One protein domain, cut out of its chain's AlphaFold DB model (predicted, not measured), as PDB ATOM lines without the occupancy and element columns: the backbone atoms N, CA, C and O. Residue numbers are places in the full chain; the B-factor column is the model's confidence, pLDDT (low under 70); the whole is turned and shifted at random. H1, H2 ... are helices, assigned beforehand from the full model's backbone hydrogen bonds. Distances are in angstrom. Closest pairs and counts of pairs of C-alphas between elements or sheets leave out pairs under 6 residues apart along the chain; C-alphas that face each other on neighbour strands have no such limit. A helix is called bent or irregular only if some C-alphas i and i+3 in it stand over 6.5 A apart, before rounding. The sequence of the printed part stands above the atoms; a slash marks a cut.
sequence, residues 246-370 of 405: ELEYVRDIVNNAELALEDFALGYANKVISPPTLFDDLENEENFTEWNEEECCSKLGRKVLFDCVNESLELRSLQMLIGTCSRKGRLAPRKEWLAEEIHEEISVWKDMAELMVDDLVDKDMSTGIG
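Overview. This is residues 246 to 370 of the 405 residues of the protein "DUF4378 domain-containing protein" of Cannabis sativa (UniProt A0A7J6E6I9). One long helix, H4, runs through the middle, and H5 crosses it near its mid-length, with H1 packed on both in the angle between them. The short helices H2 and H3 lie towards the two ends of H4, while H6 folds back from the far end of H5 as an outlying arm, and loop residues 289 to 295 stick out. The printed part has 125 residues and six named helices, H1 to H6 in chain order, with no named strand: all helix. It is compact, with a radius of gyration of the C-alphas of 16.0 A, and only just flat, spanning 47 by 40 by 22 A.

Arrangement. H4, residues 299 to 322, touches H5, residues 335 to 352, about perpendicular at 72 degrees, only just past steep; the closest C-alphas, of Ser 312 and Ile 342, are 6.5 A apart. H1, residues 246 to 256, touches H5 at a steep tilt of 44 degrees, opposite ways, with C-alphas of Arg 251 and Ala 339 closest at 5.0 A. H1 also touches H4, at Val 250 and Val 309, C-alphas 6.9 A apart. H2, residues 261 to 265, touches H4 with C-alphas of Ala 265 and Leu 321 closest at 5.4 A. H3, residues 278 to 284, touches H1, closest C-alphas Asn 256 and Leu 278 at 7.6 A. H6, residues 357 to 366, is close to but not clearly touching H5, closest C-alphas Met 352 and Leu 360 at 6.7 A. Every O i to N i+4 pair is within hydrogen-bond range in H1, H2, H3, H4 and H6, and 12 of 14 in H5.

Along the chain. H4 measures 34.6 A, H5 26.0 A, H1 15.4 A and H6 14.0 A. C-alpha 299 begins H4 at (-4.452, -45.071, 24.484), and C-alpha 366 ends H6 at (28.614, -37.404, 25.863). H5 is only just irregular: C-alphas 336 and 339 are 6.6 A apart.

Size, cuts and confidence. The C-alphas farthest apart, of Glu 293 and Cys 325, are 48.5 A apart. The printed part has no cut; the links H2 to H3, H3 to H4 and H4 to H5 are long. Mean pLDDT of the printed part is 73.8, under 70 at residues 259 to 275, 285 to 297, 318 to 336 and 368 to 370.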
ATOM      1  N   GLU A 246       1.122 -34.320  22.088       89.38
ATOM      2  CA  GLU A 246       2.132 -34.840  23.001       89.38
ATOM      3  C   GLU A 246       2.500 -33.758  24.028       89.38
ATOM      4  O   GLU A 246       2.441 -34.007  25.227       89.38
ATOM      5  N   LEU A 247       2.796 -32.528  23.589       89.81
ATOM      6  CA  LEU A 247       3.130 -31.419  24.493       89.81
ATOM      7  C   LEU A 247       1.956 -30.995  25.383       89.81
ATOM      8  O   LEU A 247       2.162 -30.715  26.564       89.81
ATOM      9  N   GLU A 248       0.742 -30.919  24.837       88.88
ATOM     10  CA  GLU A 248      -0.454 -30.624  25.635       88.88
ATOM     11  C   GLU A 248      -0.670 -31.698  26.714       88.88
ATOM     12  O   GLU A 248      -0.839 -31.363  27.884       88.88
ATOM     13  N   TYR A 249      -0.545 -32.977  26.355       89.06
ATOM     14  CA  TYR A 249      -0.671 -34.082  27.302       89.06
ATOM     15  C   TYR A 249       0.426 -34.065  28.370       89.06
ATOM     16  O   TYR A 249       0.150 -34.247  29.553       89.06
ATOM     17  N   VAL A 250       1.676 -33.780  27.986       90.69
ATOM     18  CA  VAL A 250       2.787 -33.592  28.934       90.69
ATOM     19  C   VAL A 250       2.472 -32.453  29.907       90.69
ATOM     20  O   VAL A 250       2.706 -32.589  31.110       90.69
ATOM     21  N   ARG A 251       1.907 -31.343  29.419       89.94
ATOM     22  CA  ARG A 251       1.496 -30.211  30.259       89.94
ATOM     23  C   ARG A 251       0.426 -30.624  31.267       89.94
ATOM     24  O   ARG A 251       0.540 -30.259  32.436       89.94
ATOM     25  N   ASP A 252      -0.559 -31.411  30.850       88.38
ATOM     26  CA  ASP A 252      -1.602 -31.919  31.742       88.38
ATOM     27  C   ASP A 252      -1.026 -32.849  32.814       88.38
ATOM     28  O   ASP A 252      -1.340 -32.683  33.995       88.38
ATOM     29  N   ILE A 253      -0.110 -33.755  32.451       89.12
ATOM     30  CA  ILE A 253       0.583 -34.623  33.417       89.12
ATOM     31  C   ILE A 253       1.348 -33.782  34.443       89.12
ATOM     32  O   ILE A 253       1.167 -33.961  35.643       89.12
ATOM     33  N   VAL A 254       2.173 -32.833  33.994       87.06
ATOM     34  CA  VAL A 254       3.014 -31.993  34.866       87.06
ATOM     35  C   VAL A 254       2.178 -31.095  35.786       87.06
ATOM     36  O   VAL A 254       2.523 -30.879  36.955       87.06
ATOM     37  N   ASN A 255       1.061 -30.567  35.285       84.56
ATOM     38  CA  ASN A 255       0.161 -29.735  36.074       84.56
ATOM     39  C   ASN A 255      -0.527 -30.533  37.182       84.56
ATOM     40  O   ASN A 255      -0.560 -30.061  38.323       84.56
ATOM     41  N   ASN A 256      -1.003 -31.737  36.856       82.75
ATOM     42  CA  ASN A 256      -1.685 -32.631  37.789       82.75
ATOM     43  C   ASN A 256      -0.725 -33.441  38.679       82.75
ATOM     44  O   ASN A 256      -1.145 -33.971  39.707       82.75
ATOM     45  N   ALA A 257       0.562 -33.511  38.338       80.44
ATOM     46  CA  ALA A 257       1.572 -34.142  39.174       80.44
ATOM     47  C   ALA A 257       1.836 -33.326  40.453       80.44
ATOM     48  O   ALA A 257       2.030 -32.097  40.436       80.44
ATOM     49  N   GLU A 258       1.905 -34.034  41.581       74.19
ATOM     50  CA  GLU A 258       2.319 -33.481  42.866       74.19
ATOM     51  C   GLU A 258       3.853 -33.486  42.934       74.19
ATOM     52  O   GLU A 258       4.509 -34.382  43.467       74.19
ATOM     53  N   LEU A 259       4.452 -32.477  42.299       67.81
ATOM     54  CA  LEU A 259       5.900 -32.322  42.214       67.81
ATOM     55  C   LEU A 259       6.462 -31.743  43.521       67.81
ATOM     56  O   LEU A 259       6.728 -30.546  43.617       67.81
ATOM     57  N   ALA A 260       6.675 -32.591  44.525       60.84
ATOM     58  CA  ALA A 260       7.337 -32.229  45.783       60.84
ATOM     59  C   ALA A 260       8.875 -32.138  45.637       60.84
ATOM     60  O   ALA A 260       9.621 -32.700  46.433       60.84
ATOM     61  N   LEU A 261       9.371 -31.452  44.597       61.44
ATOM     62  CA  LEU A 261      10.810 -31.362  44.272       61.44
ATOM     63  C   LEU A 261      11.660 -30.800  45.431       61.44
ATOM     64  O   LEU A 261      12.844 -31.109  45.539       61.44
ATOM     65  N   GLU A 262      11.063 -29.991  46.306       57.00
ATOM     66  CA  GLU A 262      11.727 -29.443  47.494       57.00
ATOM     67  C   GLU A 262      11.871 -30.487  48.617       57.00
ATOM     68  O   GLU A 262      12.929 -30.571  49.241       57.00
ATOM     69  N   ASP A 263      10.885 -31.370  48.794       57.50
ATOM     70  CA  ASP A 263      10.961 -32.489  49.743       57.50
ATOM     71  C   ASP A 263      11.975 -33.553  49.289       57.50
ATOM     72  O   ASP A 263      12.589 -34.211  50.131       57.50
ATOM     73  N   PHE A 264      12.212 -33.675  47.972       58.09
ATOM     74  CA  PHE A 264      13.315 -34.466  47.397       58.09
ATOM     75  C   PHE A 264      14.678 -33.923  47.789       58.09
ATOM     76  O   PHE A 264      15.512 -34.657  48.314       58.09
ATOM     77  N   ALA A 265      14.901 -32.631  47.545       54.78
ATOM     78  CA  ALA A 265      16.174 -31.985  47.843       54.78
ATOM     79  C   ALA A 265      16.506 -32.023  49.345       54.78
ATOM     80  O   ALA A 265      17.674 -32.049  49.723       54.78
ATOM     81  N   LEU A 266      15.480 -32.043  50.200       57.09
ATOM     82  CA  LEU A 266      15.608 -32.149  51.652       57.09
ATOM     83  C   LEU A 266      15.668 -33.600  52.168       57.09
ATOM     84  O   LEU A 266      15.834 -33.803  53.371       57.09
ATOM     85  N   GLY A 267      15.535 -34.603  51.292       57.09
ATOM     86  CA  GLY A 267      15.572 -36.025  51.651       57.09
ATOM     87  C   GLY A 267      14.336 -36.535  52.405       57.09
ATOM     88  O   GLY A 267      14.378 -37.620  52.982       57.09
ATOM     89  N   TYR A 268      13.236 -35.773  52.427       53.19
ATOM     90  CA  TYR A 268      11.973 -36.185  53.051       53.19
ATOM     91  C   TYR A 268      11.139 -37.110  52.152       53.19
ATOM     92  O   TYR A 268      10.304 -37.861  52.662       53.19
ATOM     93  N   ALA A 269      11.369 -37.092  50.835       57.34
ATOM     94  CA  ALA A 269      10.655 -37.913  49.861       57.34
ATOM     95  C   ALA A 269      11.623 -38.720  48.976       57.34
ATOM     96  O   ALA A 269      12.663 -38.216  48.565       57.34
ATOM     97  N   ASN A 270      11.255 -39.974  48.670       56.47
ATOM     98  CA  ASN A 270      12.085 -40.929  47.907       56.47
ATOM     99  C   ASN A 270      11.631 -41.161  46.450       56.47
ATOM    100  O   ASN A 270      12.375 -41.755  45.678       56.47
ATOM    101  N   LYS A 271      10.438 -40.702  46.050       57.28
ATOM    102  CA  LYS A 271       9.972 -40.677  44.648       57.28
ATOM    103  C   LYS A 271       9.053 -39.486  44.295       57.28
ATOM    104  O   LYS A 271       8.167 -39.178  45.091       57.28
ATOM    105  N   VAL A 272       9.245 -38.824  43.144       62.75
ATOM    106  CA  VAL A 272       8.294 -37.804  42.644       62.75
ATOM    107  C   VAL A 272       6.945 -38.484  42.425       62.75
ATOM    108  O   VAL A 272       6.853 -39.465  41.688       62.75
ATOM    109  N   ILE A 273       5.913 -38.020  43.132       60.00
ATOM    110  CA  ILE A 273       4.633 -38.726  43.216       60.00
ATOM    111  C   ILE A 273       3.696 -38.182  42.140       60.00
ATOM    112  O   ILE A 273       2.925 -37.251  42.360       60.00
ATOM    113  N   SER A 274       3.714 -38.814  40.972       65.81
ATOM    114  CA  SER A 274       2.490 -38.884  40.176       65.81
ATOM    115  C   SER A 274       1.526 -39.830  40.904       65.81
ATOM    116  O   SER A 274       1.921 -40.965  41.204       65.81
ATOM    117  N   PRO A 275       0.288 -39.412  41.235       69.31
ATOM    118  CA  PRO A 275      -0.693 -40.305  41.836       69.31
ATOM    119  C   PRO A 275      -0.848 -41.580  40.991       69.31
ATOM    120  O   PRO A 275      -0.897 -41.482  39.764       69.31
ATOM    121  N   PRO A 276      -0.957 -42.781  41.588       71.12
ATOM    122  CA  PRO A 276      -1.074 -44.032  40.830       71.12
ATOM    123  C   PRO A 276      -2.273 -44.059  39.876       71.12
ATOM    124  O   PRO A 276      -2.255 -44.776  38.880       71.12
ATOM    125  N   THR A 277      -3.307 -43.279  40.192       80.19
ATOM    126  CA  THR A 277      -4.530 -43.136  39.402       80.19
ATOM    127  C   THR A 277      -4.434 -42.043  38.348       80.19
ATOM    128  O   THR A 277      -5.321 -41.971  37.513       80.19
ATOM    129  N   LEU A 278      -3.370 -41.228  38.329       85.50
ATOM    130  CA  LEU A 278      -3.281 -40.036  37.481       85.50
ATOM    131  C   LEU A 278      -3.490 -40.358  36.000       85.50
ATOM    132  O   LEU A 278      -4.169 -39.620  35.297       85.50
ATOM    133  N   PHE A 279      -2.926 -41.470  35.527       87.19
ATOM    134  CA  PHE A 279      -3.148 -41.908  34.153       87.19
ATOM    135  C   PHE A 279      -4.629 -42.205  33.890       87.19
ATOM    136  O   PHE A 279      -5.182 -41.722  32.910       87.19
ATOM    137  N   ASP A 280      -5.283 -42.962  34.775       86.31
ATOM    138  CA  ASP A 280      -6.703 -43.291  34.639       86.31
ATOM    139  C   ASP A 280      -7.586 -42.040  34.771       86.31
ATOM    140  O   ASP A 280      -8.571 -41.908  34.051       86.31
ATOM    141  N   ASP A 281      -7.222 -41.101  35.645       86.12
ATOM    142  CA  ASP A 281      -7.924 -39.834  35.844       86.12
ATOM    143  C   ASP A 281      -7.869 -38.968  34.570       86.12
ATOM    144  O   ASP A 281      -8.909 -38.494  34.112       86.12
ATOM    145  N   LEU A 282      -6.692 -38.855  33.938       84.50
ATOM    146  CA  LEU A 282      -6.499 -38.152  32.660       84.50
ATOM    147  C   LEU A 282      -7.194 -38.858  31.482       84.50
ATOM    148  O   LEU A 282      -7.653 -38.213  30.545       84.50
ATOM    149  N   GLU A 283      -7.280 -40.190  31.508       82.31
ATOM    150  CA  GLU A 283      -7.975 -40.982  30.484       82.31
ATOM    151  C   GLU A 283      -9.502 -40.879  30.576       82.31
ATOM    152  O   GLU A 283     -10.188 -41.036  29.566       82.31
ATOM    153  N   ASN A 284     -10.037 -40.648  31.777       76.00
ATOM    154  CA  ASN A 284     -11.473 -40.523  32.031       76.00
ATOM    155  C   ASN A 284     -11.990 -39.086  31.857       76.00
ATOM    156  O   ASN A 284     -13.203 -38.864  31.911       76.00
ATOM    157  N   GLU A 285     -11.098 -38.112  31.675       69.38
ATOM    158  CA  GLU A 285     -11.473 -36.728  31.433       69.38
ATOM    159  C   GLU A 285     -12.094 -36.600  30.031       69.38
ATOM    160  O   GLU A 285     -11.466 -36.892  29.014       69.38
ATOM    161  N   GLU A 286     -13.350 -36.147  29.971       54.88
ATOM    162  CA  GLU A 286     -14.171 -36.009  28.749       54.88
ATOM    163  C   GLU A 286     -13.509 -35.119  27.663       54.88
ATOM    164  O   GLU A 286     -13.897 -35.141  26.495       54.88
ATOM    165  N   ASN A 287     -12.445 -34.394  28.026       54.66
ATOM    166  CA  ASN A 287     -11.602 -33.588  27.143       54.66
ATOM    167  C   ASN A 287     -10.701 -34.423  26.207       54.66
ATOM    168  O   ASN A 287     -10.295 -33.928  25.157       54.66
ATOM    169  N   PHE A 288     -10.386 -35.685  26.538       54.25
ATOM    170  CA  PHE A 288      -9.507 -36.529  25.707       54.25
ATOM    171  C   PHE A 288     -10.230 -37.245  24.562       54.25
ATOM    172  O   PHE A 288      -9.604 -37.654  23.587       54.25
ATOM    173  N   THR A 289     -11.555 -37.354  24.646       49.12
ATOM    174  CA  THR A 289     -12.403 -37.972  23.617       49.12
ATOM    175  C   THR A 289     -12.582 -37.126  22.353       49.12
ATOM    176  O   THR A 289     -13.096 -37.639  21.362       49.12
ATOM    177  N   GLU A 290     -12.163 -35.855  22.363       50.72
ATOM    178  CA  GLU A 290     -12.295 -34.929  21.223       50.72
ATOM    179  C   GLU A 290     -11.010 -34.812  20.377       50.72
ATOM    180  O   GLU A 290     -11.023 -34.238  19.286       50.72
ATOM    181  N   TRP A 291      -9.897 -35.399  20.832       56.12
ATOM    182  CA  TRP A 291      -8.686 -35.525  20.026       56.12
ATOM    183  C   TRP A 291      -8.980 -36.567  18.959       56.12
ATOM    184  O   TRP A 291      -9.072 -37.755  19.261       56.12
ATOM    185  N   ASN A 292      -9.229 -36.078  17.745       48.19
ATOM    186  CA  ASN A 292      -9.649 -36.848  16.583       48.19
ATOM    187  C   ASN A 292      -9.031 -38.251  16.568       48.19
ATOM    188  O   ASN A 292      -7.828 -38.404  16.768       48.19
ATOM    189  N   GLU A 293      -9.869 -39.242  16.264       48.41
ATOM    190  CA  GLU A 293      -9.576 -40.665  16.021       48.41
ATOM    191  C   GLU A 293      -8.590 -40.907  14.848       48.41
ATOM    192  O   GLU A 293      -8.628 -41.923  14.160       48.41
ATOM    193  N   GLU A 294      -7.705 -39.955  14.581       54.12
ATOM    194  CA  GLU A 294      -6.531 -40.138  13.763       54.12
ATOM    195  C   GLU A 294      -5.504 -40.922  14.589       54.12
ATOM    196  O   GLU A 294      -5.240 -40.646  15.760       54.12
ATOM    197  N   GLU A 295      -4.965 -41.956  13.960       54.12
ATOM    198  CA  GLU A 295      -4.197 -43.097  14.480       54.12
ATOM    199  C   GLU A 295      -2.993 -42.751  15.400       54.12
ATOM    200  O   GLU A 295      -2.379 -43.637  15.994       54.12
ATOM    201  N   CYS A 296      -2.679 -41.463  15.570       51.91
ATOM    202  CA  CYS A 296      -1.556 -40.915  16.326       51.91
ATOM    203  C   CYS A 296      -1.759 -40.845  17.855       51.91
ATOM    204  O   CYS A 296      -0.765 -40.817  18.574       51.91
ATOM    205  N   CYS A 297      -2.998 -40.850  18.368       63.88
ATOM    206  CA  CYS A 297      -3.300 -40.625  19.800       63.88
ATOM    207  C   CYS A 297      -3.858 -41.866  20.525       63.88
ATOM    208  O   CYS A 297      -4.657 -41.753  21.461       63.88
ATOM    209  N   SER A 298      -3.476 -43.074  20.093       79.50
ATOM    210  CA  SER A 298      -3.967 -44.308  20.725       79.50
ATOM    211  C   SER A 298      -3.722 -44.302  22.243       79.50
ATOM    212  O   SER A 298      -2.713 -43.781  22.722       79.50
ATOM    213  N   LYS A 299      -4.619 -44.923  23.022       84.31
ATOM    214  CA  LYS A 299      -4.452 -45.071  24.484       84.31
ATOM    215  C   LYS A 299      -3.091 -45.671  24.860       84.31
ATOM    216  O   LYS A 299      -2.503 -45.301  25.868       84.31
ATOM    217  N   LEU A 300      -2.573 -46.578  24.028       85.50
ATOM    218  CA  LEU A 300      -1.241 -47.144  24.214       85.50
ATOM    219  C   LEU A 300      -0.142 -46.090  24.017       85.50
ATOM    220  O   LEU A 300       0.760 -46.014  24.841       85.50
ATOM    221  N   GLY A 301      -0.234 -45.257  22.977       85.38
ATOM    222  CA  GLY A 301       0.702 -44.151  22.750       85.38
ATOM    223  C   GLY A 301       0.697 -43.138  23.897       85.38
ATOM    224  O   GLY A 301       1.759 -42.762  24.387       85.38
ATOM    225  N   ARG A 302      -0.490 -42.778  24.402       88.44
ATOM    226  CA  ARG A 302      -0.636 -41.929  25.597       88.44
ATOM    227  C   ARG A 302      -0.015 -42.571  26.831       88.44
ATOM    228  O   ARG A 302       0.712 -41.905  27.558       88.44
ATOM    229  N   LYS A 303      -0.209 -43.878  27.029       90.00
ATOM    230  CA  LYS A 303       0.424 -44.610  28.132       90.00
ATOM    231  C   LYS A 303       1.951 -44.607  28.041       90.00
ATOM    232  O   LYS A 303       2.602 -44.330  29.041       90.00
ATOM    233  N   VAL A 304       2.513 -44.861  26.858       90.69
ATOM    234  CA  VAL A 304       3.968 -44.799  26.636       90.69
ATOM    235  C   VAL A 304       4.492 -43.401  26.955       90.69
ATOM    236  O   VAL A 304       5.444 -43.270  27.716       90.69
ATOM    237  N   LEU A 305       3.836 -42.355  26.447       91.69
ATOM    238  CA  LEU A 305       4.226 -40.976  26.726       91.69
ATOM    239  C   LEU A 305       4.136 -40.645  28.224       91.69
ATOM    240  O   LEU A 305       5.053 -40.042  28.770       91.69
ATOM    241  N   PHE A 306       3.076 -41.088  28.906       91.25
ATOM    242  CA  PHE A 306       2.925 -40.940  30.356       91.25
ATOM    243  C   PHE A 306       4.071 -41.603  31.130       91.25
ATOM    244  O   PHE A 306       4.613 -41.013  32.064       91.25
ATOM    245  N   ASP A 307       4.457 -42.819  30.744       90.88
ATOM    246  CA  ASP A 307       5.560 -43.539  31.380       90.88
ATOM    247  C   ASP A 307       6.903 -42.823  31.129       90.88
ATOM    248  O   ASP A 307       7.656 -42.616  32.080       90.88
ATOM    249  N   CYS A 308       7.148 -42.316  29.913       91.25
ATOM    250  CA  CYS A 308       8.327 -41.496  29.599       91.25
ATOM    251  C   CYS A 308       8.379 -40.184  30.405       91.25
ATOM    252  O   CYS A 308       9.439 -39.794  30.891       91.25
ATOM    253  N   VAL A 309       7.245 -39.496  30.585       91.38
ATOM    254  CA  VAL A 309       7.178 -38.277  31.413       91.38
ATOM    255  C   VAL A 309       7.541 -38.584  32.864       91.38
ATOM    256  O   VAL A 309       8.308 -37.836  33.471       91.38
ATOM    257  N   ASN A 310       7.037 -39.690  33.418       87.50
ATOM    258  CA  ASN A 310       7.395 -40.099  34.775       87.50
ATOM    259  C   ASN A 310       8.876 -40.460  34.893       87.50
ATOM    260  O   ASN A 310       9.514 -40.039  35.852       87.50
ATOM    261  N   GLU A 311       9.436 -41.178  33.919       88.44
ATOM    262  CA  GLU A 311      10.864 -41.500  33.892       88.44
ATOM    263  C   GLU A 311      11.731 -40.229  33.871       88.44
ATOM    264  O   GLU A 311      12.661 -40.102  34.666       88.44
ATOM    265  N   SER A 312      11.377 -39.230  33.051       86.94
ATOM    266  CA  SER A 312      12.076 -37.931  33.023       86.94
ATOM    267  C   SER A 312      11.985 -37.204  34.370       86.94
ATOM    268  O   SER A 312      12.990 -36.708  34.890       86.94
ATOM    269  N   LEU A 313      10.798 -37.170  34.982       83.94
ATOM    270  CA  LEU A 313      10.597 -36.567  36.302       83.94
ATOM    271  C   LEU A 313      11.415 -37.276  37.394       83.94
ATOM    272  O   LEU A 313      12.007 -36.608  38.246       83.94
ATOM    273  N   GLU A 314      11.491 -38.607  37.356       80.00
ATOM    274  CA  GLU A 314      12.303 -39.411  38.271       80.00
ATOM    275  C   GLU A 314      13.800 -39.113  38.099       80.00
ATOM    276  O   GLU A 314      14.475 -38.794  39.083       80.00
ATOM    277  N   LEU A 315      14.317 -39.104  36.865       77.94
ATOM    278  CA  LEU A 315      15.720 -38.782  36.570       77.94
ATOM    279  C   LEU A 315      16.104 -37.372  37.033       77.94
ATOM    280  O   LEU A 315      17.166 -37.163  37.626       77.94
ATOM    281  N   ARG A 316      15.222 -36.394  36.821       76.19
ATOM    282  CA  ARG A 316      15.420 -35.012  37.284       76.19
ATOM    283  C   ARG A 316      15.421 -34.913  38.803       76.19
ATOM    284  O   ARG A 316      16.240 -34.188  39.363       76.19
ATOM    285  N   SER A 317      14.547 -35.658  39.479       70.88
ATOM    286  CA  SER A 317      14.528 -35.701  40.945       70.88
ATOM    287  C   SER A 317      15.821 -36.276  41.517       70.88
ATOM    288  O   SER A 317      16.389 -35.716  42.455       70.88
ATOM    289  N   LEU A 318      16.353 -37.321  40.879       69.06
ATOM    290  CA  LEU A 318      17.635 -37.907  41.234       69.06
ATOM    291  C   LEU A 318      18.781 -36.915  40.993       69.06
ATOM    292  O   LEU A 318      19.664 -36.777  41.836       69.06
ATOM    293  N   GLN A 319      18.731 -36.147  39.900       66.06
ATOM    294  CA  GLN A 319      19.705 -35.088  39.628       66.06
ATOM    295  C   GLN A 319      19.717 -34.002  40.711       66.06
ATOM    296  O   GLN A 319      20.778 -33.467  41.035       66.06
ATOM    297  N   MET A 320      18.553 -33.661  41.268       63.88
ATOM    298  CA  MET A 320      18.455 -32.691  42.362       63.88
ATOM    299  C   MET A 320      19.019 -33.241  43.676       63.88
ATOM    300  O   MET A 320      19.613 -32.473  44.431       63.88
ATOM    301  N   LEU A 321      18.883 -34.547  43.925       59.59
ATOM    302  CA  LEU A 321      19.451 -35.220  45.098       59.59
ATOM    303  C   LEU A 321      20.984 -35.319  45.015       59.59
ATOM    304  O   LEU A 321      21.683 -35.002  45.974       59.59
ATOM    305  N   ILE A 322      21.498 -35.716  43.851       56.94
ATOM    306  CA  ILE A 322      22.927 -35.951  43.595       56.94
ATOM    307  C   ILE A 322      23.723 -34.633  43.442       56.94
ATOM    308  O   ILE A 322      24.909 -34.569  43.742       56.94
ATOM    309  N   GLY A 323      23.088 -33.548  42.983       52.44
ATOM    310  CA  GLY A 323      23.778 -32.350  42.485       52.44
ATOM    311  C   GLY A 323      23.926 -31.158  43.440       52.44
ATOM    312  O   GLY A 323      24.179 -30.045  42.963       52.44
ATOM    313  N   THR A 324      23.760 -31.317  44.757       48.16
ATOM    314  CA  THR A 324      23.671 -30.167  45.688       48.16
ATOM    315  C   THR A 324      24.959 -29.334  45.857       48.16
ATOM    316  O   THR A 324      24.902 -28.286  46.505       48.16
ATOM    317  N   CYS A 325      26.089 -29.675  45.212       47.56
ATOM    318  CA  CYS A 325      27.315 -28.859  45.283       47.56
ATOM    319  C   CYS A 325      27.704 -28.051  44.020       47.56
ATOM    320  O   CYS A 325      28.326 -27.001  44.184       47.56
ATOM    321  N   SER A 326      27.353 -28.409  42.779       44.78
ATOM    322  CA  SER A 326      27.897 -27.680  41.601       44.78
ATOM    323  C   SER A 326      26.861 -26.986  40.714       44.78
ATOM    324  O   SER A 326      27.191 -26.004  40.045       44.78
ATOM    325  N   ARG A 327      25.581 -27.382  40.736       43.03
ATOM    326  CA  ARG A 327      24.573 -26.815  39.822       43.03
ATOM    327  C   ARG A 327      23.646 -25.806  40.500       43.03
ATOM    328  O   ARG A 327      22.424 -25.880  40.395       43.03
ATOM    329  N   LYS A 328      24.228 -24.778  41.129       37.56
ATOM    330  CA  LYS A 328      23.525 -23.504  41.388       37.56
ATOM    331  C   LYS A 328      23.159 -22.864  40.044       37.56
ATOM    332  O   LYS A 328      23.906 -22.043  39.524       37.56
ATOM    333  N   GLY A 329      22.037 -23.252  39.444       41.84
ATOM    334  CA  GLY A 329      21.641 -22.639  38.175       41.84
ATOM    335  C   GLY A 329      20.409 -23.176  37.468       41.84
ATOM    336  O   GLY A 329      19.962 -22.530  36.529       41.84
ATOM    337  N   ARG A 330      19.814 -24.289  37.898       45.66
ATOM    338  CA  ARG A 330      18.446 -24.616  37.484       45.66
ATOM    339  C   ARG A 330      17.558 -24.482  38.704       45.66
ATOM    340  O   ARG A 330      17.275 -25.448  39.398       45.66
ATOM    341  N   LEU A 331      17.202 -23.226  39.000       45.59
ATOM    342  CA  LEU A 331      15.989 -22.935  39.762       45.59
ATOM    343  C   LEU A 331      14.914 -23.863  39.210       45.59
ATOM    344  O   LEU A 331      14.764 -23.893  37.985       45.59
ATOM    345  N   ALA A 332      14.267 -24.638  40.087       52.50
ATOM    346  CA  ALA A 332      13.202 -25.558  39.715       52.50
ATOM    347  C   ALA A 332      12.360 -24.887  38.622       52.50
ATOM    348  O   ALA A 332      11.867 -23.774  38.865       52.50
ATOM    349  N   PRO A 333      12.307 -25.449  37.399       52.78
ATOM    350  CA  PRO A 333      11.534 -24.824  36.347       52.78
ATOM    351  C   PRO A 333      10.130 -24.663  36.913       52.78
ATOM    352  O   PRO A 333       9.552 -25.610  37.453       52.78
ATOM    353  N   ARG A 334       9.608 -23.431  36.884       62.47
ATOM    354  CA  ARG A 334       8.194 -23.235  37.193       62.47
ATOM    355  C   ARG A 334       7.412 -24.209  36.304       62.47
ATOM    356  O   ARG A 334       7.852 -24.464  35.178       62.47
ATOM    357  N   LYS A 335       6.309 -24.780  36.804       65.75
ATOM    358  CA  LYS A 335       5.547 -25.828  36.096       65.75
ATOM    359  C   LYS A 335       5.282 -25.466  34.625       65.75
ATOM    360  O   LYS A 335       5.303 -26.344  33.773       65.75
ATOM    361  N   GLU A 336       5.147 -24.171  34.329       66.25
ATOM    362  CA  GLU A 336       4.924 -23.614  32.994       66.25
ATOM    363  C   GLU A 336       6.061 -23.813  31.978       66.25
ATOM    364  O   GLU A 336       5.833 -23.522  30.814       66.25
ATOM    365  N   TRP A 337       7.281 -24.178  32.390       80.00
ATOM    366  CA  TRP A 337       8.419 -24.445  31.481       80.00
ATOM    367  C   TRP A 337       8.884 -25.900  31.557       80.00
ATOM    368  O   TRP A 337       9.617 -26.376  30.693       80.00
ATOM    369  N   LEU A 338       8.494 -26.597  32.625       85.69
ATOM    370  CA  LEU A 338       8.887 -27.977  32.863       85.69
ATOM    371  C   LEU A 338       8.285 -28.912  31.808       85.69
ATOM    372  O   LEU A 338       8.957 -29.838  31.372       85.69
ATOM    373  N   ALA A 339       7.050 -28.654  31.373       89.06
ATOM    374  CA  ALA A 339       6.395 -29.459  30.349       89.06
ATOM    375  C   ALA A 339       7.133 -29.398  29.002       89.06
ATOM    376  O   ALA A 339       7.361 -30.426  28.373       89.06
ATOM    377  N   GLU A 340       7.558 -28.207  28.582       90.31
ATOM    378  CA  GLU A 340       8.314 -27.993  27.350       90.31
ATOM    379  C   GLU A 340       9.690 -28.665  27.413       90.31
ATOM    380  O   GLU A 340      10.109 -29.288  26.440       90.31
ATOM    381  N   GLU A 341      10.364 -28.593  28.564       87.25
ATOM    382  CA  GLU A 341      11.677 -29.213  28.754       87.25
ATOM    383  C   GLU A 341      11.599 -30.747  28.770       87.25
ATOM    384  O   GLU A 341      12.428 -31.414  28.153       87.25
ATOM    385  N   ILE A 342      10.582 -31.308  29.432       89.44
ATOM    386  CA  ILE A 342      10.315 -32.752  29.423       89.44
ATOM    387  C   ILE A 342       9.952 -33.210  28.009       89.44
ATOM    388  O   ILE A 342      10.454 -34.223  27.539       89.44
ATOM    389  N   HIS A 343       9.101 -32.468  27.303       91.06
ATOM    390  CA  HIS A 343       8.718 -32.812  25.938       91.06
ATOM    391  C   HIS A 343       9.917 -32.779  24.977       91.06
ATOM    392  O   HIS A 343      10.045 -33.654  24.119       91.06
ATOM    393  N   GLU A 344      10.803 -31.788  25.100       89.81
ATOM    394  CA  GLU A 344      12.056 -31.740  24.338       89.81
ATOM    395  C   GLU A 344      12.946 -32.948  24.660       89.81
ATOM    396  O   GLU A 344      13.423 -33.615  23.747       89.81
ATOM    397  N   GLU A 345      13.109 -33.284  25.941       89.19
ATOM    398  CA  GLU A 345      13.878 -34.449  26.385       89.19
ATOM    399  C   GLU A 345      13.321 -35.764  25.813       89.19
ATOM    400  O   GLU A 345      14.064 -36.550  25.223       89.19
ATOM    401  N   ILE A 346      12.002 -35.961  25.877       91.19
ATOM    402  CA  ILE A 346      11.323 -37.131  25.301       91.19
ATOM    403  C   ILE A 346      11.463 -37.157  23.775       91.19
ATOM    404  O   ILE A 346      11.655 -38.224  23.194       91.19
ATOM    405  N   SER A 347      11.416 -35.997  23.111       88.94
ATOM    406  CA  SER A 347      11.655 -35.908  21.664       88.94
ATOM    407  C   SER A 347      13.068 -36.377  21.319       88.94
ATOM    408  O   SER A 347      13.255 -37.161  20.392       88.94
ATOM    409  N   VAL A 348      14.063 -35.987  22.121       87.12
ATOM    410  CA  VAL A 348      15.441 -36.460  21.960       87.12
ATOM    411  C   VAL A 348      15.538 -37.975  22.156       87.12
ATOM    412  O   VAL A 348      16.280 -38.614  21.411       87.12
ATOM    413  N   TRP A 349      14.811 -38.564  23.113       88.75
ATOM    414  CA  TRP A 349      14.761 -40.022  23.304       88.75
ATOM    415  C   TRP A 349      14.108 -40.744  22.127       88.75
ATOM    416  O   TRP A 349      14.588 -41.789  21.694       88.75
ATOM    417  N   LYS A 350      13.045 -40.167  21.563       88.44
ATOM    418  CA  LYS A 350      12.374 -40.682  20.364       88.44
ATOM    419  C   LYS A 350      13.340 -40.725  19.178       88.44
ATOM    420  O   LYS A 350      13.435 -41.753  18.512       88.44
ATOM    421  N   ASP A 351      14.137 -39.673  19.001       87.06
ATOM    422  CA  ASP A 351      15.169 -39.600  17.962       87.06
ATOM    423  C   ASP A 351      16.314 -40.610  18.185       87.06
ATOM    424  O   ASP A 351      16.978 -41.020  17.234       87.06
ATOM    425  N   MET A 352      16.566 -41.046  19.430       85.38
ATOM    426  CA  MET A 352      17.590 -42.063  19.716       85.38
ATOM    427  C   MET A 352      17.233 -43.442  19.155       85.38
ATOM    428  O   MET A 352      18.142 -44.220  18.874       85.38
ATOM    429  N   ALA A 353      15.948 -43.745  18.949       84.94
ATOM    430  CA  ALA A 353      15.523 -45.023  18.380       84.94
ATOM    431  C   ALA A 353      16.047 -45.243  16.947       84.94
ATOM    432  O   ALA A 353      16.135 -46.381  16.486       84.94
ATOM    433  N   GLU A 354      16.405 -44.163  16.248       88.88
ATOM    434  CA  GLU A 354      16.926 -44.199  14.881       88.88
ATOM    435  C   GLU A 354      18.463 -44.256  14.815       88.88
ATOM    436  O   GLU A 354      19.031 -44.429  13.732       88.88
ATOM    437  N   LEU A 355      19.153 -44.115  15.953       88.56
ATOM    438  CA  LEU A 355      20.614 -44.114  16.018       88.56
ATOM    439  C   LEU A 355      21.197 -45.530  15.950       88.56
ATOM    440  O   LEU A 355      20.626 -46.502  16.447       88.56
ATOM    441  N   MET A 356      22.387 -45.647  15.356       93.56
ATOM    442  CA  MET A 356      23.173 -46.877  15.443       93.56
ATOM    443  C   MET A 356      23.694 -47.063  16.872       93.56
ATOM    444  O   MET A 356      23.866 -46.095  17.605       93.56
ATOM    445  N   VAL A 357      24.013 -48.303  17.255       92.44
ATOM    446  CA  VAL A 357      24.504 -48.624  18.611       92.44
ATOM    447  C   VAL A 357      25.716 -47.774  19.004       92.44
ATOM    448  O   VAL A 357      25.749 -47.255  20.113       92.44
ATOM    449  N   ASP A 358      26.676 -47.585  18.097       92.88
ATOM    450  CA  ASP A 358      27.865 -46.769  18.373       92.88
ATOM    451  C   ASP A 358      27.504 -45.289  18.592       92.88
ATOM    452  O   ASP A 358      28.057 -44.653  19.486       92.88
ATOM    453  N   ASP A 359      26.544 -44.760  17.825       92.25
ATOM    454  CA  ASP A 359      26.059 -43.383  17.970       92.25
ATOM    455  C   ASP A 359      25.269 -43.210  19.278       92.25
ATOM    456  O   ASP A 359      25.357 -42.167  19.923       92.25
ATOM    457  N   LEU A 360      24.513 -44.234  19.693       90.19
ATOM    458  CA  LEU A 360      23.804 -44.251  20.970       90.19
ATOM    459  C   LEU A 360      24.790 -44.246  22.139       90.19
ATOM    460  O   LEU A 360      24.630 -43.454  23.059       90.19
ATOM    461  N   VAL A 361      25.820 -45.093  22.076       89.50
ATOM    462  CA  VAL A 361      26.873 -45.159  23.093       89.50
ATOM    463  C   VAL A 361      27.641 -43.840  23.152       89.50
ATOM    464  O   VAL A 361      27.821 -43.297  24.234       89.50
ATOM    465  N   ASP A 362      28.041 -43.265  22.016       89.12
ATOM    466  CA  ASP A 362      28.702 -41.954  21.991       89.12
ATOM    467  C   ASP A 362      27.813 -40.857  22.594       89.12
ATOM    468  O   ASP A 362      28.273 -40.059  23.412       89.12
ATOM    469  N   LYS A 363      26.518 -40.847  22.252       86.56
ATOM    470  CA  LYS A 363      25.555 -39.869  22.770       86.56
ATOM    471  C   LYS A 363      25.316 -40.029  24.270       86.56
ATOM    472  O   LYS A 363      25.311 -39.020  24.975       86.56
ATOM    473  N   ASP A 364      25.167 -41.255  24.756       83.44
ATOM    474  CA  ASP A 364      25.033 -41.577  26.180       83.44
ATOM    475  C   ASP A 364      26.282 -41.134  26.960       83.44
ATOM    476  O   ASP A 364      26.191 -40.361  27.910       83.44
ATOM    477  N   MET A 365      27.478 -41.466  26.463       83.06
ATOM    478  CA  MET A 365      28.748 -41.072  27.090       83.06
ATOM    479  C   MET A 365      29.035 -39.560  27.029       83.06
ATOM    480  O   MET A 365      29.860 -39.055  27.800       83.06
ATOM    481  N   SER A 366      28.373 -38.829  26.128       81.62
ATOM    482  CA  SER A 366      28.614 -37.404  25.863       81.62
ATOM    483  C   SER A 366      27.531 -36.466  26.404       81.62
ATOM    484  O   SER A 366      27.741 -35.249  26.413       81.62
ATOM    485  N   THR A 367      26.385 -36.972  26.869       74.62
ATOM    486  CA  THR A 367      25.253 -36.153  27.348       74.62
ATOM    487  C   THR A 367      24.823 -36.520  28.777       74.62
ATOM    488  O   THR A 367      25.263 -37.511  29.334       74.62
ATOM    489  N   GLY A 368      24.023 -35.668  29.434       68.94
ATOM    490  CA  GLY A 368      23.352 -36.033  30.696       68.94
ATOM    491  C   GLY A 368      24.208 -36.102  31.976       68.94
ATOM    492  O   GLY A 368      25.195 -35.377  32.124       68.94
ATOM    493  N   ILE A 369      23.734 -36.903  32.939       56.84
ATOM    494  CA  ILE A 369      24.428 -37.351  34.163       56.84
ATOM    495  C   ILE A 369      25.217 -38.601  33.794       56.84
ATOM    496  O   ILE A 369      24.632 -39.516  33.229       56.84
ATOM    497  N   GLY A 370      26.510 -38.656  34.108       60.75
ATOM    498  CA  GLY A 370      27.350 -39.797  33.724       60.75
ATOM    499  C   GLY A 370      28.080 -39.611  32.396       60.75
ATOM    500  O   GLY A 370      28.632 -40.571  31.853       60.75
TER     501      GLY A 370